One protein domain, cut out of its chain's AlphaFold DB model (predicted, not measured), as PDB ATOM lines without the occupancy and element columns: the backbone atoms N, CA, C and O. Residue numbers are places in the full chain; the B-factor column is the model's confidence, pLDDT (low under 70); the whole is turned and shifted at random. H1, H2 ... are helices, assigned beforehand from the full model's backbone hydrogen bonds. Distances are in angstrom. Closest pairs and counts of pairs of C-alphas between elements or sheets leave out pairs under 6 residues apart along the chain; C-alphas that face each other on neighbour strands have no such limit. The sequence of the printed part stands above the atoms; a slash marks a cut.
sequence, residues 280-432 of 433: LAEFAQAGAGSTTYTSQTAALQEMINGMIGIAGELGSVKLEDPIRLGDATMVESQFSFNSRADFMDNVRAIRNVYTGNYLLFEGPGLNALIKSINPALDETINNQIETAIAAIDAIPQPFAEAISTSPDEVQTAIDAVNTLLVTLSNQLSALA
ATOM      1  N   LEU A 280     -61.762  -7.451 -21.745       90.81
ATOM      2  CA  LEU A 280     -61.894  -6.846 -23.073       90.81
ATOM      3  C   LEU A 280     -63.307  -6.317 -23.330       90.81
ATOM      4  O   LEU A 280     -63.450  -5.221 -23.863       90.81
ATOM      5  N   ALA A 281     -64.349  -7.073 -22.968       88.75
ATOM      6  CA  ALA A 281     -65.732  -6.663 -23.192       88.75
ATOM      7  C   ALA A 281     -66.106  -5.453 -22.325       88.75
ATOM      8  O   ALA A 281     -66.762  -4.539 -22.821       88.75
ATOM      9  N   GLU A 282     -65.637  -5.411 -21.073       91.00
ATOM     10  CA  GLU A 282     -65.801  -4.244 -20.198       91.00
ATOM     11  C   GLU A 282     -65.153  -2.999 -20.816       91.00
ATOM     12  O   GLU A 282     -65.786  -1.951 -20.892       91.00
ATOM     13  N   PHE A 283     -63.936  -3.103 -21.347       93.88
ATOM     14  CA  PHE A 283     -63.292  -1.957 -21.985       93.88
ATOM     15  C   PHE A 283     -63.974  -1.558 -23.307       93.88
ATOM     16  O   PHE A 283     -64.316  -0.396 -23.527       93.88
ATOM     17  N   ALA A 284     -64.226  -2.528 -24.189       93.00
ATOM     18  CA  ALA A 284     -64.781  -2.302 -25.525       93.00
ATOM     19  C   ALA A 284     -66.228  -1.773 -25.515       93.00
ATOM     20  O   ALA A 284     -66.666  -1.166 -26.493       93.00
ATOM     21  N   GLN A 285     -66.973  -1.996 -24.425       93.25
ATOM     22  CA  GLN A 285     -68.351  -1.521 -24.227       93.25
ATOM     23  C   GLN A 285     -68.435  -0.285 -23.318       93.25
ATOM     24  O   GLN A 285     -69.490  -0.013 -22.730       93.25
ATOM     25  N   ALA A 286     -67.344   0.474 -23.188       95.88
ATOM     26  CA  ALA A 286     -67.317   1.708 -22.415       95.88
ATOM     27  C   ALA A 286     -68.462   2.660 -22.813       95.88
ATOM     28  O   ALA A 286     -68.648   3.001 -23.983       95.88
ATOM     29  N   GLY A 287     -69.267   3.081 -21.833       94.75
ATOM     30  CA  GLY A 287     -70.455   3.921 -22.050       94.75
ATOM     31  C   GLY A 287     -71.639   3.254 -22.770       94.75
ATOM     32  O   GLY A 287     -72.661   3.907 -22.971       94.75
ATOM     33  N   ALA A 288     -71.534   1.972 -23.131       91.75
ATOM     34  CA  ALA A 288     -72.545   1.215 -23.877       91.75
ATOM     35  C   ALA A 288     -72.936  -0.115 -23.199       91.75
ATOM     36  O   ALA A 288     -73.532  -0.982 -23.836       91.75
ATOM     37  N   GLY A 289     -72.624  -0.284 -21.910       87.44
ATOM     38  CA  GLY A 289     -72.963  -1.492 -21.149       87.44
ATOM     39  C   GLY A 289     -71.934  -1.891 -20.097       87.44
ATOM     40  O   GLY A 289     -72.281  -2.644 -19.192       87.44
ATOM     41  N   SER A 290     -70.711  -1.356 -20.175       92.56
ATOM     42  CA  SER A 290     -69.676  -1.616 -19.172       92.56
ATOM     43  C   SER A 290     -70.057  -1.109 -17.780       92.56
ATOM     44  O   SER A 290     -70.587  -0.004 -17.615       92.56
ATOM     45  N   THR A 291     -69.730  -1.918 -16.775       90.75
ATOM     46  CA  THR A 291     -69.845  -1.556 -15.358       90.75
ATOM     47  C   THR A 291     -68.568  -0.917 -14.816       90.75
ATOM     48  O   THR A 291     -68.644  -0.112 -13.888       90.75
ATOM     49  N   THR A 292     -67.419  -1.220 -15.426       92.06
ATOM     50  CA  THR A 292     -66.109  -0.648 -15.074       92.06
ATOM     51  C   THR A 292     -65.921   0.733 -15.711       92.06
ATOM     52  O   THR A 292     -65.650   1.715 -15.021       92.06
ATOM     53  N   TYR A 293     -66.164   0.846 -17.020       95.12
ATOM     54  CA  TYR A 293     -66.024   2.074 -17.802       95.12
ATOM     55  C   TYR A 293     -67.401   2.643 -18.156       95.12
ATOM     56  O   TYR A 293     -67.936   2.470 -19.252       95.12
ATOM     57  N   THR A 294     -67.993   3.375 -17.213       95.25
ATOM     58  CA  THR A 294     -69.361   3.918 -17.348       95.25
ATOM     59  C   THR A 294     -69.528   4.982 -18.447       95.25
ATOM     60  O   THR A 294     -70.652   5.365 -18.766       95.25
ATOM     61  N   SER A 295     -68.436   5.454 -19.057       96.06
ATOM     62  CA  SER A 295     -68.445   6.367 -20.203       96.06
ATOM     63  C   SER A 295     -67.272   6.088 -21.146       96.06
ATOM     64  O   SER A 295     -66.237   5.583 -20.716       96.06
ATOM     65  N   GLN A 296     -67.402   6.477 -22.419       95.88
ATOM     66  CA  GLN A 296     -66.285   6.426 -23.374       95.88
ATOM     67  C   GLN A 296     -65.123   7.336 -22.947       95.88
ATOM     68  O   GLN A 296     -63.967   6.989 -23.158       95.88
ATOM     69  N   THR A 297     -65.415   8.464 -22.290       94.75
ATOM     70  CA  THR A 297     -64.398   9.364 -21.730       94.75
ATOM     71  C   THR A 297     -63.553   8.679 -20.655       94.75
ATOM     72  O   THR A 297     -62.347   8.885 -20.626       94.75
ATOM     73  N   ALA A 298     -64.147   7.825 -19.814       95.31
ATOM     74  CA  ALA A 298     -63.391   7.073 -18.810       95.31
ATOM     75  C   ALA A 298     -62.392   6.099 -19.458       95.31
ATOM     76  O   ALA A 298     -61.235   6.054 -19.058       95.31
ATOM     77  N   ALA A 299     -62.807   5.375 -20.502       96.25
ATOM     78  CA  ALA A 299     -61.901   4.503 -21.251       96.25
ATOM     79  C   ALA A 299     -60.813   5.301 -21.991       96.25
ATOM     80  O   ALA A 299     -59.647   4.919 -21.970       96.25
ATOM     81  N   LEU A 300     -61.160   6.445 -22.591       96.50
ATOM     82  CA  LEU A 300     -60.186   7.337 -23.223       96.50
ATOM     83  C   LEU A 300     -59.133   7.849 -22.225       96.50
ATOM     84  O   LEU A 300     -57.951   7.912 -22.555       96.50
ATOM     85  N   GLN A 301     -59.552   8.200 -21.007       96.06
ATOM     86  CA  GLN A 301     -58.643   8.616 -19.939       96.06
ATOM     87  C   GLN A 301     -57.704   7.481 -19.523       96.06
ATOM     88  O   GLN A 301     -56.514   7.732 -19.381       96.06
ATOM     89  N   GLU A 302     -58.197   6.245 -19.406       97.06
ATOM     90  CA  GLU A 302     -57.358   5.068 -19.131       97.06
ATOM     91  C   GLU A 302     -56.265   4.886 -20.199       97.06
ATOM     92  O   GLU A 302     -55.092   4.743 -19.864       97.06
ATOM     93  N   MET A 303     -56.625   4.983 -21.487       97.75
ATOM     94  CA  MET A 303     -55.666   4.890 -22.601       97.75
ATOM     95  C   MET A 303     -54.548   5.928 -22.486       97.75
ATOM     96  O   MET A 303     -53.373   5.614 -22.648       97.75
ATOM     97  N   ILE A 304     -54.918   7.185 -22.232       98.00
ATOM     98  CA  ILE A 304     -53.963   8.296 -22.165       98.00
ATOM     99  C   ILE A 304     -53.093   8.187 -20.912       98.00
ATOM    100  O   ILE A 304     -51.884   8.400 -20.993       98.00
ATOM    101  N   ASN A 305     -53.687   7.823 -19.776       98.00
ATOM    102  CA  ASN A 305     -52.967   7.639 -18.522       98.00
ATOM    103  C   ASN A 305     -51.944   6.508 -18.622       98.00
ATOM    104  O   ASN A 305     -50.838   6.682 -18.124       98.00
ATOM    105  N   GLY A 306     -52.267   5.407 -19.304       98.38
ATOM    106  CA  GLY A 306     -51.317   4.323 -19.550       98.38
ATOM    107  C   GLY A 306     -50.084   4.787 -20.334       98.38
ATOM    108  O   GLY A 306     -48.956   4.554 -19.908       98.38
ATOM    109  N   MET A 307     -50.273   5.556 -21.415       98.75
ATOM    110  CA  MET A 307     -49.149   6.141 -22.166       98.75
ATOM    111  C   MET A 307     -48.321   7.134 -21.334       98.75
ATOM    112  O   MET A 307     -47.099   7.180 -21.465       98.75
ATOM    113  N   ILE A 308     -48.976   7.958 -20.509       98.75
ATOM    114  CA  ILE A 308     -48.303   8.904 -19.603       98.75
ATOM    115  C   ILE A 308     -47.512   8.154 -18.532       98.75
ATOM    116  O   ILE A 308     -46.388   8.550 -18.238       98.75
ATOM    117  N   GLY A 309     -48.092   7.090 -17.972       98.62
ATOM    118  CA  GLY A 309     -47.486   6.259 -16.939       98.62
ATOM    119  C   GLY A 309     -46.143   5.717 -17.397       98.62
ATOM    120  O   GLY A 309     -45.123   6.069 -16.808       98.62
ATOM    121  N   ILE A 310     -46.129   4.989 -18.516       98.75
ATOM    122  CA  ILE A 310     -44.888   4.403 -19.028       98.75
ATOM    123  C   ILE A 310     -43.881   5.457 -19.512       98.75
ATOM    124  O   ILE A 310     -42.683   5.301 -19.305       98.75
ATOM    125  N   ALA A 311     -44.326   6.578 -20.095       98.81
ATOM    126  CA  ALA A 311     -43.409   7.668 -20.441       98.81
ATOM    127  C   ALA A 311     -42.741   8.273 -19.191       98.81
ATOM    128  O   ALA A 311     -41.558   8.611 -19.216       98.81
ATOM    129  N   GLY A 312     -43.500   8.412 -18.100       98.69
ATOM    130  CA  GLY A 312     -43.011   8.910 -16.818       98.69
ATOM    131  C   GLY A 312     -42.037   7.949 -16.151       98.69
ATOM    132  O   GLY A 312     -40.956   8.366 -15.735       98.69
ATOM    133  N   GLU A 313     -42.393   6.673 -16.077       98.50
ATOM    134  CA  GLU A 313     -41.549   5.624 -15.510       98.50
ATOM    135  C   GLU A 313     -40.252   5.440 -16.303       98.50
ATOM    136  O   GLU A 313     -39.168   5.468 -15.722       98.50
ATOM    137  N   LEU A 314     -40.338   5.365 -17.633       98.44
ATOM    138  CA  LEU A 314     -39.162   5.246 -18.489       98.44
ATOM    139  C   LEU A 314     -38.195   6.420 -18.283       98.44
ATOM    140  O   LEU A 314     -36.994   6.215 -18.119       98.44
ATOM    141  N   GLY A 315     -38.719   7.649 -18.283       97.88
ATOM    142  CA  GLY A 315     -37.909   8.853 -18.124       97.88
ATOM    143  C   GLY A 315     -37.268   8.955 -16.741       97.88
ATOM    144  O   GLY A 315     -36.062   9.160 -16.649       97.88
ATOM    145  N   SER A 316     -38.066   8.803 -15.680       97.06
ATOM    146  CA  SER A 316     -37.645   9.115 -14.303       97.06
ATOM    147  C   SER A 316     -37.057   7.939 -13.526       97.06
ATOM    148  O   SER A 316     -36.252   8.156 -12.625       97.06
ATOM    149  N   VAL A 317     -37.432   6.704 -13.865       97.44
ATOM    150  CA  VAL A 317     -36.998   5.495 -13.156       97.44
ATOM    151  C   VAL A 317     -36.019   4.713 -14.022       97.44
ATOM    152  O   VAL A 317     -34.846   4.627 -13.676       97.44
ATOM    153  N   LYS A 318     -36.449   4.190 -15.178       98.31
ATOM    154  CA  LYS A 318     -35.617   3.255 -15.960       98.31
ATOM    155  C   LYS A 318     -34.358   3.922 -16.553       98.31
ATOM    156  O   LYS A 318     -33.286   3.311 -16.560       98.31
ATOM    157  N   LEU A 319     -34.455   5.180 -17.005       98.25
ATOM    158  CA  LEU A 319     -33.322   5.947 -17.549       98.25
ATOM    159  C   LEU A 319     -32.607   6.817 -16.501       98.25
ATOM    160  O   LEU A 319     -31.383   6.746 -16.388       98.25
ATOM    161  N   GLU A 320     -33.341   7.665 -15.768       97.81
ATOM    162  CA  GLU A 320     -32.746   8.687 -14.891       97.81
ATOM    163  C   GLU A 320     -32.168   8.117 -13.587       97.81
ATOM    164  O   GLU A 320     -31.079   8.534 -13.184       97.81
ATOM    165  N   ASP A 321     -32.825   7.165 -12.918       97.88
ATOM    166  CA  ASP A 321     -32.348   6.696 -11.611       97.88
ATOM    167  C   ASP A 321     -30.959   6.035 -11.660       97.88
ATOM    168  O   ASP A 321     -30.111   6.432 -10.848       97.88
ATOM    169  N   PRO A 322     -30.650   5.112 -12.600       97.44
ATOM    170  CA  PRO A 322     -29.329   4.492 -12.681       97.44
ATOM    171  C   PRO A 322     -28.191   5.501 -12.869       97.44
ATOM    172  O   PRO A 322     -27.165   5.411 -12.191       97.44
ATOM    173  N   ILE A 323     -28.368   6.502 -13.741       96.69
ATOM    174  CA  ILE A 323     -27.354   7.543 -13.974       96.69
ATOM    175  C   ILE A 323     -27.257   8.516 -12.795       96.69
ATOM    176  O   ILE A 323     -26.154   8.852 -12.359       96.69
ATOM    177  N   ARG A 324     -28.393   8.931 -12.224       97.25
ATOM    178  CA  ARG A 324     -28.454   9.851 -11.081       97.25
ATOM    179  C   ARG A 324     -27.802   9.253  -9.835       97.25
ATOM    180  O   ARG A 324     -27.197   9.983  -9.049       97.25
ATOM    181  N   LEU A 325     -27.952   7.945  -9.634       96.94
ATOM    182  CA  LEU A 325     -27.365   7.209  -8.513       96.94
ATOM    183  C   LEU A 325     -25.960   6.678  -8.823       96.94
ATOM    184  O   LEU A 325     -25.212   6.382  -7.889       96.94
ATOM    185  N   GLY A 326     -25.578   6.609 -10.100       96.00
ATOM    186  CA  GLY A 326     -24.316   6.016 -10.540       96.00
ATOM    187  C   GLY A 326     -24.245   4.519 -10.235       96.00
ATOM    188  O   GLY A 326     -23.162   4.009  -9.947       96.00
ATOM    189  N   ASP A 327     -25.394   3.838 -10.245       96.00
ATOM    190  CA  ASP A 327     -25.529   2.442  -9.839       96.00
ATOM    191  C   ASP A 327     -26.009   1.581 -11.012       96.00
ATOM    192  O   ASP A 327     -27.190   1.540 -11.355       96.00
ATOM    193  N   ALA A 328     -25.063   0.865 -11.617       93.69
ATOM    194  CA  ALA A 328     -25.328  -0.042 -12.727       93.69
ATOM    195  C   ALA A 328     -26.221  -1.228 -12.324       93.69
ATOM    196  O   ALA A 328     -26.883  -1.805 -13.182       93.69
ATOM    197  N   THR A 329     -26.285  -1.572 -11.031       92.44
ATOM    198  CA  THR A 329     -27.091  -2.705 -10.552       92.44
ATOM    199  C   THR A 329     -28.589  -2.419 -10.572       92.44
ATOM    200  O   THR A 329     -29.384  -3.355 -10.525       92.44
ATOM    201  N   MET A 330     -28.974  -1.145 -10.697       94.19
ATOM    202  CA  MET A 330     -30.364  -0.732 -10.876       94.19
ATOM    203  C   MET A 330     -30.873  -0.933 -12.300       94.19
ATOM    204  O   MET A 330     -32.082  -0.919 -12.507       94.19
ATOM    205  N   VAL A 331     -29.978  -1.113 -13.272       96.56
ATOM    206  CA  VAL A 331     -30.355  -1.240 -14.678       96.56
ATOM    207  C   VAL A 331     -31.128  -2.533 -14.902       96.56
ATOM    208  O   VAL A 331     -30.575  -3.630 -14.820       96.56
ATOM    209  N   GLU A 332     -32.408  -2.383 -15.215       96.31
ATOM    210  CA  GLU A 332     -33.285  -3.472 -15.626       96.31
ATOM    211  C   GLU A 332     -32.716  -4.182 -16.859       96.31
ATOM    212  O   GLU A 332     -32.158  -3.556 -17.766       96.31
ATOM    213  N   SER A 333     -32.765  -5.513 -16.852       97.56
ATOM    214  CA  SER A 333     -32.151  -6.366 -17.875       97.56
ATOM    215  C   SER A 333     -30.641  -6.187 -18.097       97.56
ATOM    216  O   SER A 333     -30.117  -6.381 -19.204       97.56
ATOM    217  N   GLN A 334     -29.904  -5.852 -17.027       94.75
ATOM    218  CA  GLN A 334     -28.439  -5.756 -17.071       94.75
ATOM    219  C   GLN A 334     -27.755  -7.077 -17.446       94.75
ATOM    220  O   GLN A 334     -26.713  -7.040 -18.089       94.75
ATOM    221  N   PHE A 335     -28.305  -8.238 -17.069       96.12
ATOM    222  CA  PHE A 335     -27.621  -9.525 -17.262       96.12
ATOM    223  C   PHE A 335     -27.565  -9.918 -18.728       96.12
ATOM    224  O   PHE A 335     -26.600 -10.517 -19.187       96.12
ATOM    225  N   SER A 336     -28.601  -9.575 -19.479       97.31
ATOM    226  CA  SER A 336     -28.683  -9.891 -20.892       97.31
ATOM    227  C   SER A 336     -28.330  -8.701 -21.786       97.31
ATOM    228  O   SER A 336     -28.344  -8.854 -23.007       97.31
ATOM    229  N   PHE A 337     -28.008  -7.538 -21.216       96.06
ATOM    230  CA  PHE A 337     -27.769  -6.289 -21.946       96.06
ATOM    231  C   PHE A 337     -28.943  -5.917 -22.873       96.06
ATOM    232  O   PHE A 337     -28.736  -5.506 -24.015       96.06
ATOM    233  N   ASN A 338     -30.183  -6.107 -22.402       97.31
ATOM    234  CA  ASN A 338     -31.398  -5.868 -23.195       97.31
ATOM    235  C   ASN A 338     -32.038  -4.496 -22.957       97.31
ATOM    236  O   ASN A 338     -32.862  -4.085 -23.766       97.31
ATOM    237  N   SER A 339     -31.602  -3.758 -21.930       97.94
ATOM    238  CA  SER A 339     -32.267  -2.545 -21.428       97.94
ATOM    239  C   SER A 339     -32.627  -1.540 -22.522       97.94
ATOM    240  O   SER A 339     -33.717  -0.991 -22.541       97.94
ATOM    241  N   ARG A 340     -31.739  -1.309 -23.499       96.00
ATOM    242  CA  ARG A 340     -32.041  -0.374 -24.597       96.00
ATOM    243  C   ARG A 340     -33.171  -0.861 -25.497       96.00
ATOM    244  O   ARG A 340     -33.955  -0.040 -25.958       96.00
ATOM    245  N   ALA A 341     -33.259  -2.164 -25.759       95.12
ATOM    246  CA  ALA A 341     -34.374  -2.727 -26.510       95.12
ATOM    247  C   ALA A 341     -35.688  -2.575 -25.729       95.12
ATOM    248  O   ALA A 341     -36.671  -2.141 -26.325       95.12
ATOM    249  N   ASP A 342     -35.656  -2.830 -24.416       98.50
ATOM    250  CA  ASP A 342     -36.796  -2.670 -23.504       98.50
ATOM    251  C   ASP A 342     -37.310  -1.223 -23.514       98.50
ATOM    252  O   ASP A 342     -38.454  -0.955 -23.875       98.50
ATOM    253  N   PHE A 343     -36.411  -0.255 -23.322       98.50
ATOM    254  CA  PHE A 343     -36.729   1.176 -23.355       98.50
ATOM    255  C   PHE A 343     -37.345   1.617 -24.691       98.50
ATOM    256  O   PHE A 343     -38.306   2.388 -24.724       98.50
ATOM    257  N   MET A 344     -36.817   1.126 -25.818       97.38
ATOM    258  CA  MET A 344     -37.406   1.402 -27.131       97.38
ATOM    259  C   MET A 344     -38.791   0.763 -27.264       97.38
ATOM    260  O   MET A 344     -39.691   1.376 -27.840       97.38
ATOM    261  N   ASP A 345     -38.978  -0.458 -26.762       98.06
ATOM    262  CA  ASP A 345     -40.250  -1.172 -26.814       98.06
ATOM    263  C   ASP A 345     -41.319  -0.538 -25.901       98.06
ATOM    264  O   ASP A 345     -42.472  -0.454 -26.331       98.06
ATOM    265  N   ASN A 346     -40.947   0.063 -24.766       98.81
ATOM    266  CA  ASN A 346     -41.839   0.908 -23.962       98.81
ATOM    267  C   ASN A 346     -42.341   2.133 -24.752       98.81
ATOM    268  O   ASN A 346     -43.537   2.440 -24.760       98.81
ATOM    269  N   VAL A 347     -41.469   2.820 -25.504       98.56
ATOM    270  CA  VAL A 347     -41.909   3.927 -26.378       98.56
ATOM    271  C   VAL A 347     -42.750   3.408 -27.553       98.56
ATOM    272  O   VAL A 347     -43.723   4.050 -27.965       98.56
ATOM    273  N   ARG A 348     -42.452   2.213 -28.081       96.50
ATOM    274  CA  ARG A 348     -43.316   1.561 -29.078       96.50
ATOM    275  C   ARG A 348     -44.677   1.182 -28.496       96.50
ATOM    276  O   ARG A 348     -45.645   1.245 -29.247       96.50
ATOM    277  N   ALA A 349     -44.792   0.874 -27.202       98.31
ATOM    278  CA  ALA A 349     -46.082   0.689 -26.535       98.31
ATOM    279  C   ALA A 349     -46.946   1.951 -26.688       98.31
ATOM    280  O   ALA A 349     -48.064   1.876 -27.200       98.31
ATOM    281  N   ILE A 350     -46.381   3.130 -26.384       98.56
ATOM    282  CA  ILE A 350     -47.037   4.435 -26.596       98.56
ATOM    283  C   ILE A 350     -47.446   4.598 -28.064       98.56
ATOM    284  O   ILE A 350     -48.582   4.973 -28.356       98.56
ATOM    285  N   ARG A 351     -46.552   4.280 -29.009       95.94
ATOM    286  CA  ARG A 351     -46.847   4.351 -30.451       95.94
ATOM    287  C   ARG A 351     -48.006   3.440 -30.856       95.94
ATOM    288  O   ARG A 351     -48.863   3.858 -31.639       95.94
ATOM    289  N   ASN A 352     -48.050   2.217 -30.339       95.44
ATOM    290  CA  ASN A 352     -49.084   1.233 -30.648       95.44
ATOM    291  C   ASN A 352     -50.452   1.703 -30.132       95.44
ATOM    292  O   ASN A 352     -51.427   1.672 -30.887       95.44
ATOM    293  N   VAL A 353     -50.519   2.236 -28.904       96.81
ATOM    294  CA  VAL A 353     -51.741   2.855 -28.351       96.81
ATOM    295  C   VAL A 353     -52.158   4.076 -29.172       96.81
ATOM    296  O   VAL A 353     -53.314   4.190 -29.584       96.81
ATOM    297  N   TYR A 354     -51.216   4.979 -29.449       96.12
ATOM    298  CA  TYR A 354     -51.497   6.236 -30.133       96.12
ATOM    299  C   TYR A 354     -52.014   6.020 -31.557       96.12
ATOM    300  O   TYR A 354     -52.969   6.673 -31.977       96.12
ATOM    301  N   THR A 355     -51.409   5.086 -32.291       92.19
ATOM    302  CA  THR A 355     -51.739   4.820 -33.698       92.19
ATOM    303  C   THR A 355     -52.795   3.732 -33.888       92.19
ATOM    304  O   THR A 355     -53.344   3.624 -34.983       92.19
ATOM    305  N   GLY A 356     -53.102   2.950 -32.847       93.25
ATOM    306  CA  GLY A 356     -54.086   1.869 -32.891       93.25
ATOM    307  C   GLY A 356     -53.613   0.617 -33.633       93.25
ATOM    308  O   GLY A 356     -54.448  -0.127 -34.146       93.25
ATOM    309  N   ASN A 357     -52.300   0.392 -33.726       89.75
ATOM    310  CA  ASN A 357     -51.727  -0.702 -34.511       89.75
ATOM    311  C   ASN A 357     -50.840  -1.599 -33.652       89.75
ATOM    312  O   ASN A 357     -50.108  -1.122 -32.790       89.75
ATOM    313  N   TYR A 358     -50.863  -2.897 -33.945       91.12
ATOM    314  CA  TYR A 358     -49.946  -3.871 -33.369       91.12
ATOM    315  C   TYR A 358     -49.657  -4.984 -34.378       91.12
ATOM    316  O   TYR A 358     -50.571  -5.614 -34.911       91.12
ATOM    317  N   LEU A 359     -48.378  -5.232 -34.667       84.50
ATOM    318  CA  LEU A 359     -47.931  -6.133 -35.738       84.50
ATOM    319  C   LEU A 359     -48.702  -5.910 -37.064       84.50
ATOM    320  O   LEU A 359     -48.650  -4.841 -37.677       84.50
ATOM    321  N   LEU A 360     -49.416  -6.941 -37.528       79.56
ATOM    322  CA  LEU A 360     -50.219  -6.920 -38.750       79.56
ATOM    323  C   LEU A 360     -51.667  -6.462 -38.528       79.56
ATOM    324  O   LEU A 360     -52.426  -6.372 -39.491       79.56
ATOM    325  N   PHE A 361     -52.048  -6.155 -37.291       84.62
ATOM    326  CA  PHE A 361     -53.379  -5.678 -36.945       84.62
ATOM    327  C   PHE A 361     -53.383  -4.152 -36.970       84.62
ATOM    328  O   PHE A 361     -52.667  -3.498 -36.215       84.62
ATOM    329  N   GLU A 362     -54.166  -3.597 -37.893       82.62
ATOM    330  CA  GLU A 362     -54.327  -2.158 -38.090       82.62
ATOM    331  C   GLU A 362     -55.762  -1.736 -37.784       82.62
ATOM    332  O   GLU A 362     -56.718  -2.473 -38.051       82.62
ATOM    333  N   GLY A 363     -55.912  -0.511 -37.293       85.69
ATOM    334  CA  GLY A 363     -57.205   0.137 -37.136       85.69
ATOM    335  C   GLY A 363     -57.075   1.565 -36.611       85.69
ATOM    336  O   GLY A 363     -55.971   2.103 -36.540       85.69
ATOM    337  N   PRO A 364     -58.198   2.232 -36.301       89.00
ATOM    338  CA  PRO A 364     -58.167   3.624 -35.876       89.00
ATOM    339  C   PRO A 364     -57.553   3.782 -34.475       89.00
ATOM    340  O   PRO A 364     -57.997   3.143 -33.520       89.00
ATOM    341  N   GLY A 365     -56.563   4.665 -34.348       92.31
ATOM    342  CA  GLY A 365     -55.962   5.068 -33.076       92.31
ATOM    343  C   GLY A 365     -56.431   6.434 -32.577       92.31
ATOM    344  O   GLY A 365     -57.254   7.112 -33.203       92.31
ATOM    345  N   LEU A 366     -55.856   6.861 -31.450       94.56
ATOM    346  CA  LEU A 366     -56.032   8.214 -30.913       94.56
ATOM    347  C   LEU A 366     -55.596   9.274 -31.928       94.56
ATOM    348  O   LEU A 366     -56.268  10.293 -32.074       94.56
ATOM    349  N   ASN A 367     -54.523   9.011 -32.672       90.94
ATOM    350  CA  ASN A 367     -53.986   9.885 -33.711       90.94
ATOM    351  C   ASN A 367     -55.069  10.380 -34.689       90.94
ATOM    352  O   ASN A 367     -55.131  11.571 -34.983       90.94
ATOM    353  N   ALA A 368     -55.993   9.514 -35.118       89.25
ATOM    354  CA  ALA A 368     -57.066   9.883 -36.041       89.25
ATOM    355  C   ALA A 368     -58.073  10.879 -35.425       89.25
ATOM    356  O   ALA A 368     -58.550  11.787 -36.111       89.25
ATOM    357  N   LEU A 369     -58.374  10.744 -34.127       91.62
ATOM    358  CA  LEU A 369     -59.214  11.694 -33.387       91.62
ATOM    359  C   LEU A 369     -58.480  13.019 -33.182       91.62
ATOM    360  O   LEU A 369     -59.025  14.082 -33.481       91.62
ATOM    361  N   ILE A 370     -57.226  12.959 -32.730       92.62
ATOM    362  CA  ILE A 370     -56.406  14.143 -32.456       92.62
ATOM    363  C   ILE A 370     -56.174  14.942 -33.727       92.62
ATOM    364  O   ILE A 370     -56.382  16.151 -33.718       92.62
ATOM    365  N   LYS A 371     -55.843  14.291 -34.841       88.31
ATOM    366  CA  LYS A 371     -55.639  14.957 -36.127       88.31
ATOM    367  C   LYS A 371     -56.879  15.714 -36.596       88.31
ATOM    368  O   LYS A 371     -56.750  16.798 -37.151       88.31
ATOM    369  N   SER A 372     -58.081  15.198 -36.328       88.12
ATOM    370  CA  SER A 372     -59.335  15.881 -36.690       88.12
ATOM    371  C   SER A 372     -59.558  17.204 -35.940       88.12
ATOM    372  O   SER A 372     -60.271  18.079 -36.430       88.12
ATOM    373  N   ILE A 373     -58.922  17.365 -34.775       91.06
ATOM    374  CA  ILE A 373     -59.054  18.534 -33.895       91.06
ATOM    375  C   ILE A 373     -57.828  19.448 -34.022       91.06
ATOM    376  O   ILE A 373     -57.954  20.666 -34.139       91.06
ATOM    377  N   ASN A 374     -56.634  18.859 -33.987       92.25
ATOM    378  CA  ASN A 374     -55.342  19.526 -33.980       92.25
ATOM    379  C   ASN A 374     -54.287  18.688 -34.743       92.25
ATOM    380  O   ASN A 374     -53.513  17.949 -34.128       92.25
ATOM    381  N   PRO A 375     -54.205  18.830 -36.082       89.06
ATOM    382  CA  PRO A 375     -53.224  18.120 -36.907       89.06
ATOM    383  C   PRO A 375     -51.766  18.380 -36.511       89.06
ATOM    384  O   PRO A 375     -50.927  17.496 -36.634       89.06
ATOM    385  N   ALA A 376     -51.459  19.586 -36.022       91.25
ATOM    386  CA  ALA A 376     -50.105  19.933 -35.598       91.25
ATOM    387  C   ALA A 376     -49.693  19.173 -34.328       91.25
ATOM    388  O   ALA A 376     -48.530  18.794 -34.186       91.25
ATOM    389  N   LEU A 377     -50.639  18.923 -33.414       94.88
ATOM    390  CA  LEU A 377     -50.389  18.089 -32.239       94.88
ATOM    391  C   LEU A 377     -50.174  16.624 -32.628       94.88
ATOM    392  O   LEU A 377     -49.268  15.999 -32.088       94.88
ATOM    393  N   ASP A 378     -50.948  16.098 -33.582       91.75
ATOM    394  CA  ASP A 378     -50.722  14.750 -34.120       91.75
ATOM    395  C   ASP A 378     -49.315  14.599 -34.710       91.75
ATOM    396  O   ASP A 378     -48.561  13.701 -34.329       91.75
ATOM    397  N   GLU A 379     -48.903  15.530 -35.569       88.62
ATOM    398  CA  GLU A 379     -47.547  15.537 -36.117       88.62
ATOM    399  C   GLU A 379     -46.480  15.641 -35.013       88.62
ATOM    400  O   GLU A 379     -45.484  14.916 -35.041       88.62
ATOM    401  N   THR A 380     -46.714  16.488 -34.005       95.44
ATOM    402  CA  THR A 380     -45.806  16.665 -32.864       95.44
ATOM    403  C   THR A 380     -45.634  15.374 -32.065       95.44
ATOM    404  O   THR A 380     -44.498  14.978 -31.818       95.44
ATOM    405  N   ILE A 381     -46.728  14.697 -31.692       96.00
ATOM    406  CA  ILE A 381     -46.674  13.453 -30.909       96.00
ATOM    407  C   ILE A 381     -45.941  12.366 -31.698       96.00
ATOM    408  O   ILE A 381     -45.011  11.757 -31.173       96.00
ATOM    409  N   ASN A 382     -46.286  12.170 -32.976       90.38
ATOM    410  CA  ASN A 382     -45.604  11.180 -33.813       90.38
ATOM    411  C   ASN A 382     -44.098  11.462 -33.930       90.38
ATOM    412  O   ASN A 382     -43.291  10.540 -33.883       90.38
ATOM    413  N   ASN A 383     -43.697  12.727 -34.082       88.56
ATOM    414  CA  ASN A 383     -42.281  13.082 -34.187       88.56
ATOM    415  C   ASN A 383     -41.540  12.910 -32.856       88.56
ATOM    416  O   ASN A 383     -40.385  12.492 -32.860       88.56
ATOM    417  N   GLN A 384     -42.183  13.205 -31.724       97.38
ATOM    418  CA  GLN A 384     -41.588  13.023 -30.398       97.38
ATOM    419  C   GLN A 384     -41.418  11.545 -30.033       97.38
ATOM    420  O   GLN A 384     -40.378  11.196 -29.485       97.38
ATOM    421  N   ILE A 385     -42.372  10.679 -30.397       95.69
ATOM    422  CA  ILE A 385     -42.242   9.216 -30.264       95.69
ATOM    423  C   ILE A 385     -40.982   8.727 -30.986       95.69
ATOM    424  O   ILE A 385     -40.134   8.077 -30.380       95.69
ATOM    425  N   GLU A 386     -40.817   9.082 -32.262       86.69
ATOM    426  CA  GLU A 386     -39.655   8.634 -33.041       86.69
ATOM    427  C   GLU A 386     -38.346   9.281 -32.559       86.69
ATOM    428  O   GLU A 386     -37.307   8.630 -32.536       86.69
ATOM    429  N   THR A 387     -38.391  10.537 -32.099       92.88
ATOM    430  CA  THR A 387     -37.220  11.202 -31.498       92.88
ATOM    431  C   THR A 387     -36.768  10.492 -30.223       92.88
ATOM    432  O   THR A 387     -35.570  10.316 -30.027       92.88
ATOM    433  N   ALA A 388     -37.703  10.062 -29.370       97.75
ATOM    434  CA  ALA A 388     -37.385   9.312 -28.159       97.75
ATOM    435  C   ALA A 388     -36.773   7.941 -28.486       97.75
ATOM    436  O   ALA A 388     -35.729   7.608 -27.933       97.75
ATOM    437  N   ILE A 389     -37.349   7.193 -29.437       94.06
ATOM    438  CA  ILE A 389     -36.791   5.907 -29.894       94.06
ATOM    439  C   ILE A 389     -35.362   6.091 -30.423       94.06
ATOM    440  O   ILE A 389     -34.458   5.384 -29.982       94.06
ATOM    441  N   ALA A 390     -35.140   7.066 -31.308       86.69
ATOM    442  CA  ALA A 390     -33.825   7.320 -31.894       86.69
ATOM    443  C   ALA A 390     -32.788   7.775 -30.851       86.69
ATOM    444  O   ALA A 390     -31.624   7.383 -30.920       86.69
ATOM    445  N   ALA A 391     -33.196   8.591 -29.873       96.25
ATOM    446  CA  ALA A 391     -32.316   9.014 -28.786       96.25
ATOM    447  C   ALA A 391     -31.920   7.837 -27.880       96.25
ATOM    448  O   ALA A 391     -30.765   7.749 -27.474       96.25
ATOM    449  N   ILE A 392     -32.849   6.913 -27.611       97.38
ATOM    450  CA  ILE A 392     -32.570   5.685 -26.859       97.38
ATOM    451  C   ILE A 392     -31.629   4.765 -27.653       97.38
ATOM    452  O   ILE A 392     -30.657   4.268 -27.086       97.38
ATOM    453  N   ASP A 393     -31.856   4.558 -28.958       91.62
ATOM    454  CA  ASP A 393     -30.987   3.701 -29.786       91.62
ATOM    455  C   ASP A 393     -29.550   4.235 -29.888       91.62
ATOM    456  O   ASP A 393     -28.587   3.460 -29.922       91.62
ATOM    457  N   ALA A 394     -29.391   5.561 -29.863       92.81
ATOM    458  CA  ALA A 394     -28.088   6.217 -29.874       92.81
ATOM    459  C   ALA A 394     -27.243   5.927 -28.619       92.81
ATOM    460  O   ALA A 394     -26.026   6.113 -28.664       92.81
ATOM    461  N   ILE A 395     -27.844   5.446 -27.523       96.06
ATOM    462  CA  ILE A 395     -27.099   5.087 -26.315       96.06
ATOM    463  C   ILE A 395     -26.239   3.839 -26.589       96.06
ATOM    464  O   ILE A 395     -26.775   2.788 -26.976       96.06
ATOM    465  N   PRO A 396     -24.913   3.896 -26.351       94.62
ATOM    466  CA  PRO A 396     -24.049   2.729 -26.488       94.62
ATOM    467  C   PRO A 396     -24.499   1.556 -25.608       94.62
ATOM    468  O   PRO A 396     -25.012   1.741 -24.507       94.62
ATOM    469  N   GLN A 397     -24.316   0.330 -26.099       90.94
ATOM    470  CA  GLN A 397     -24.542  -0.879 -25.303       90.94
ATOM    471  C   GLN A 397     -23.245  -1.369 -24.652       90.94
ATOM    472  O   GLN A 397     -22.201  -1.297 -25.307       90.94
ATOM    473  N   PRO A 398     -23.313  -1.947 -23.438       94.25
ATOM    474  CA  PRO A 398     -24.502  -2.075 -22.579       94.25
ATOM    475  C   PRO A 398     -24.918  -0.756 -21.905       94.25
ATOM    476  O   PRO A 398     -24.060   0.040 -21.523       94.25
ATOM    477  N   PHE A 399     -26.222  -0.544 -21.677       96.88
ATOM    478  CA  PHE A 399     -26.718   0.665 -20.986       96.88
ATOM    479  C   PHE A 399     -26.068   0.858 -19.603       96.88
ATOM    480  O   PHE A 399     -25.665   1.964 -19.250       96.88
ATOM    481  N   ALA A 400     -25.874  -0.240 -18.866       95.56
ATOM    482  CA  ALA A 400     -25.195  -0.270 -17.570       95.56
ATOM    483  C   ALA A 400     -23.764   0.308 -17.587       95.56
ATOM    484  O   ALA A 400     -23.302   0.827 -16.574       95.56
ATOM    485  N   GLU A 401     -23.060   0.270 -18.722       96.31
ATOM    486  CA  GLU A 401     -21.763   0.941 -18.886       96.31
ATOM    487  C   GLU A 401     -21.934   2.389 -19.369       96.31
ATOM    488  O   GLU A 401     -21.197   3.294 -18.950       96.31
ATOM    489  N   ALA A 402     -22.925   2.625 -20.234       97.25
ATOM    490  CA  ALA A 402     -23.219   3.926 -20.827       97.25
ATOM    491  C   ALA A 402     -23.565   5.000 -19.789       97.25
ATOM    492  O   ALA A 402     -23.158   6.144 -19.974       97.25
ATOM    493  N   ILE A 403     -24.187   4.643 -18.656       96.94
ATOM    494  CA  ILE A 403     -24.465   5.600 -17.565       96.94
ATOM    495  C   ILE A 403     -23.208   6.334 -17.068       96.94
ATOM    496  O   ILE A 403     -23.302   7.451 -16.569       96.94
ATOM    497  N   SER A 404     -22.024   5.721 -17.203       97.12
ATOM    498  CA  SER A 404     -20.746   6.310 -16.780       97.12
ATOM    499  C   SER A 404     -19.879   6.786 -17.946       97.12
ATOM    500  O   SER A 404     -19.119   7.744 -17.800       97.12
ATOM    501  N   THR A 405     -19.974   6.123 -19.100       98.06
ATOM    502  CA  THR A 405     -19.095   6.371 -20.252       98.06
ATOM    503  C   THR A 405     -19.693   7.324 -21.282       98.06
ATOM    504  O   THR A 405     -18.934   7.971 -21.999       98.06
ATOM    505  N   SER A 406     -21.023   7.413 -21.347       98.00
ATOM    506  CA  SER A 406     -21.796   8.156 -22.356       98.00
ATOM    507  C   SER A 406     -22.989   8.902 -21.717       98.00
ATOM    508  O   SER A 406     -24.137   8.717 -22.132       98.00
ATOM    509  N   PRO A 407     -22.771   9.704 -20.650       97.62
ATOM    510  CA  PRO A 407     -23.863  10.330 -19.898       97.62
ATOM    511  C   PRO A 407     -24.655  11.363 -20.716       97.62
ATOM    512  O   PRO A 407     -25.829  11.585 -20.430       97.62
ATOM    513  N   ASP A 408     -24.047  11.972 -21.737       98.31
ATOM    514  CA  ASP A 408     -24.712  12.959 -22.597       98.31
ATOM    515  C   ASP A 408     -25.757  12.289 -23.509       98.31
ATOM    516  O   ASP A 408     -26.857  12.818 -23.696       98.31
ATOM    517  N   GLU A 409     -25.457  11.101 -24.042       98.38
ATOM    518  CA  GLU A 409     -26.400  10.283 -24.809       98.38
ATOM    519  C   GLU A 409     -27.573   9.821 -23.933       98.38
ATOM    520  O   GLU A 409     -28.728   9.925 -24.349       98.38
ATOM    521  N   VAL A 410     -27.300   9.390 -22.694       98.50
ATOM    522  CA  VAL A 410     -28.349   9.020 -21.726       98.50
ATOM    523  C   VAL A 410     -29.233  10.227 -21.392       98.50
ATOM    524  O   VAL A 410     -30.458  10.119 -21.444       98.50
ATOM    525  N   GLN A 411     -28.643  11.398 -21.128       98.56
ATOM    526  CA  GLN A 411     -29.404  12.622 -20.861       98.56
ATOM    527  C   GLN A 411     -30.254  13.044 -22.067       98.56
ATOM    528  O   GLN A 411     -31.397  13.461 -21.900       98.56
ATOM    529  N   THR A 412     -29.734  12.888 -23.287       98.75
ATOM    530  CA  THR A 412     -30.485  13.184 -24.516       98.75
ATOM    531  C   THR A 412     -31.732  12.305 -24.635       98.75
ATOM    532  O   THR A 412     -32.799  12.798 -25.009       98.75
ATOM    533  N   ALA A 413     -31.634  11.019 -24.283       98.75
ATOM    534  CA  ALA A 413     -32.785  10.118 -24.252       98.75
ATOM    535  C   ALA A 413     -33.804  10.510 -23.171       98.75
ATOM    536  O   ALA A 413     -34.999  10.581 -23.466       98.75
ATOM    537  N   ILE A 414     -33.341  10.841 -21.958       98.81
ATOM    538  CA  ILE A 414     -34.195  11.339 -20.865       98.81
ATOM    539  C   ILE A 414     -34.971  12.585 -21.313       98.81
ATOM    540  O   ILE A 414     -36.191  12.652 -21.159       98.81
ATOM    541  N   ASP A 415     -34.294  13.558 -21.924       98.81
ATOM    542  CA  ASP A 415     -34.911  14.803 -22.391       98.81
ATOM    543  C   ASP A 415     -35.953  14.555 -23.494       98.81
ATOM    544  O   ASP A 415     -37.017  15.189 -23.509       98.81
ATOM    545  N   ALA A 416     -35.683  13.617 -24.407       98.81
ATOM    546  CA  ALA A 416     -36.610  13.245 -25.471       98.81
ATOM    547  C   ALA A 416     -37.877  12.565 -24.920       98.81
ATOM    548  O   ALA A 416     -38.991  12.950 -25.294       98.81
ATOM    549  N   VAL A 417     -37.726  11.617 -23.986       98.88
ATOM    550  CA  VAL A 417     -38.853  10.946 -23.310       98.88
ATOM    551  C   VAL A 417     -39.658  11.946 -22.476       98.88
ATOM    552  O   VAL A 417     -40.884  11.990 -22.583       98.88
ATOM    553  N   ASN A 418     -38.996  12.832 -21.728       98.81
ATOM    554  CA  ASN A 418     -39.662  13.876 -20.943       98.81
ATOM    555  C   ASN A 418     -40.415  14.882 -21.824       98.81
ATOM    556  O   ASN A 418     -41.506  15.334 -21.472       98.81
ATOM    557  N   THR A 419     -39.876  15.213 -22.998       98.81
ATOM    558  CA  THR A 419     -40.569  16.063 -23.976       98.81
ATOM    559  C   THR A 419     -41.865  15.408 -24.461       98.81
ATOM    560  O   THR A 419     -42.904  16.074 -24.514       98.81
ATOM    561  N   LEU A 420     -41.828  14.104 -24.761       98.81
ATOM    562  CA  LEU A 420     -43.021  13.329 -25.100       98.81
ATOM    563  C   LEU A 420     -44.019  13.319 -23.933       98.81
ATOM    564  O   LEU A 420     -45.173  13.710 -24.116       98.81
ATOM    565  N   LEU A 421     -43.569  12.970 -22.724       98.75
ATOM    566  CA  LEU A 421     -44.379  12.946 -21.501       98.75
ATOM    567  C   LEU A 421     -45.118  14.269 -21.260       98.75
ATOM    568  O   LEU A 421     -46.318  14.270 -20.977       98.75
ATOM    569  N   VAL A 422     -44.424  15.403 -21.395       98.62
ATOM    570  CA  VAL A 422     -45.007  16.740 -21.215       98.62
ATOM    571  C   VAL A 422     -46.104  17.004 -22.248       98.62
ATOM    572  O   VAL A 422     -47.158  17.540 -21.898       98.62
ATOM    573  N   THR A 423     -45.897  16.619 -23.509       98.56
ATOM    574  CA  THR A 423     -46.917  16.760 -24.559       98.56
ATOM    575  C   THR A 423     -48.135  15.885 -24.276       98.56
ATOM    576  O   THR A 423     -49.262  16.382 -24.355       98.56
ATOM    577  N   LEU A 424     -47.931  14.620 -23.894       98.31
ATOM    578  CA  LEU A 424     -49.018  13.713 -23.528       98.31
ATOM    579  C   LEU A 424     -49.820  14.268 -22.339       98.31
ATOM    580  O   LEU A 424     -51.039  14.407 -22.414       98.31
ATOM    581  N   SER A 425     -49.127  14.695 -21.283       97.38
ATOM    582  CA  SER A 425     -49.749  15.162 -20.039       97.38
ATOM    583  C   SER A 425     -50.516  16.474 -20.196       97.38
ATOM    584  O   SER A 425     -51.608  16.621 -19.653       97.38
ATOM    585  N   ASN A 426     -49.956  17.437 -20.935       95.50
ATOM    586  CA  ASN A 426     -50.500  18.795 -20.976       95.50
ATOM    587  C   ASN A 426     -51.401  19.055 -22.184       95.50
ATOM    588  O   ASN A 426     -52.319  19.868 -22.092       95.50
ATOM    589  N   GLN A 427     -51.114  18.426 -23.326       95.25
ATOM    590  CA  GLN A 427     -51.806  18.717 -24.583       95.25
ATOM    591  C   GLN A 427     -52.770  17.598 -24.969       95.25
ATOM    592  O   GLN A 427     -53.915  17.894 -25.307       95.25
ATOM    593  N   LEU A 428     -52.352  16.329 -24.886       92.94
ATOM    594  CA  LEU A 428     -53.233  15.210 -25.229       92.94
ATOM    595  C   LEU A 428     -54.346  15.028 -24.187       92.94
ATOM    596  O   LEU A 428     -55.516  14.991 -24.561       92.94
ATOM    597  N   SER A 429     -54.012  14.998 -22.893       88.31
ATOM    598  CA  SER A 429     -55.012  14.840 -21.822       88.31
ATOM    599  C   SER A 429     -56.073  15.940 -21.812       88.31
ATOM    600  O   SER A 429     -57.225  15.677 -21.478       88.31
ATOM    601  N   ALA A 430     -55.717  17.166 -22.207       87.81
ATOM    602  CA  ALA A 430     -56.661  18.281 -22.286       87.81
ATOM    603  C   ALA A 430     -57.750  18.072 -23.356       87.81
ATOM    604  O   ALA A 430     -58.819  18.663 -23.254       87.81
ATOM    605  N   LEU A 431     -57.491  17.234 -24.365       77.69
ATOM    606  CA  LEU A 431     -58.456  16.884 -25.413       77.69
ATOM    607  C   LEU A 431     -59.376  15.717 -25.017       77.69
ATOM    608  O   LEU A 431     -60.321  15.421 -25.743       77.69
ATOM    609  N   ALA A 432     -59.103  15.065 -23.882       73.19
ATOM    610  CA  ALA A 432     -59.886  13.958 -23.333       73.19
ATOM    611  C   ALA A 432     -60.768  14.354 -22.133       73.19
ATOM    612  O   ALA A 432     -61.371  13.484 -21.499       73.19
TER     613      ALA A 432
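Overview. This is residues 280 to 432 of the 433 residues of the protein "Imelysin" of Nitrosomonas sp (UniProt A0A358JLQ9). A long bundle of four helices, H2, H3, H5 and H7, makes the body; they stand in a ring, H2 beside H3, H3 beside H5, H5 beside H7 and H7 beside H2, each running against the one before it in the chain. At the end of the bundle where H2 begins lie two short helices, H1 near H2 and H4 against H3 and H5, while the short H6 sits at the other end, packed on H2. The printed part has 153 residues with seven named helices, H1 to H7 in order, and no named strand; the class is all helix. It is compact, with a radius of gyration of the C-alphas of 17.0 A, and elongated, spanning 53 by 32 by 30 A.

Arrangement. H1, residues 280 to 284, is close to but not clearly touching H2, residues 296 to 325; their closest C-alphas, of Phe 283 and Ala 299, are 6.6 A apart. H2 and H3, residues 339 to 355, form a helical hairpin: they touch at a shallow tilt of 19 degrees, opposite ways, closest at the C-alphas of Met 307 and Ile 350, 5.2 A. H4, residues 366 to 373, touches residues 353 to 355 of H3 alone, at a steep tilt of 49 degrees, closest at Tyr 354 and Leu 366, C-alphas 5.0 A apart. H4 and H5, residues 375 to 393, form a helical hairpin at 36 degrees, only just steep; their closest C-alphas, of Lys 371 and Asp 378, are 5.3 A apart. H5 touches H3 at a shallow tilt of 14 degrees, opposite ways, with the C-alphas of Met 344 and Ile 389 closest at 5.3 A. H6, residues 399 to 405, touches residues 322 to 323 of H2 alone, closest at Ile 323 and Ile 403, C-alphas 5.0 A apart. H7, residues 407 to 432, touches H2 at a shallow tilt of 18 degrees, opposite ways, closest at the C-alphas of Gly 315 and Ile 414, 5.2 A. H7 also touches H5 at a shallow tilt of 26 degrees, opposite ways, closest at the C-alphas of Ala 391 and Ala 413, 4.7 A. H2, H3, H5 and H7 are an up and down bundle, helices alternating in direction; H3 and H7 are near each other, and H2 and H5 are apart. Every O i to N i+4 pair is within hydrogen-bond range in H1, H3 and H5, against 21 of 26 in H2, 3 of 4 in H4, 2 of 3 in H6 and 18 of 22 in H7.

Along the chain. H1 begins at C-alpha 280, (-61.894, -6.846, -23.073). H2 is 41.7 A long from first to last C-alpha, H3 24.2 A, H5 27.4 A and H7 36.4 A. H7 ends at C-alpha 432, (-59.886, 13.958, -23.333).

Size, cuts and confidence. The two C-alphas farthest apart, of Gly 289 and Thr 405, are 54.4 A apart. The links H1 to H2 and H2 to H3 are long, and the printed part has no cut. The mean pLDDT of the printed part is 94.7, and no printed residue is under 70.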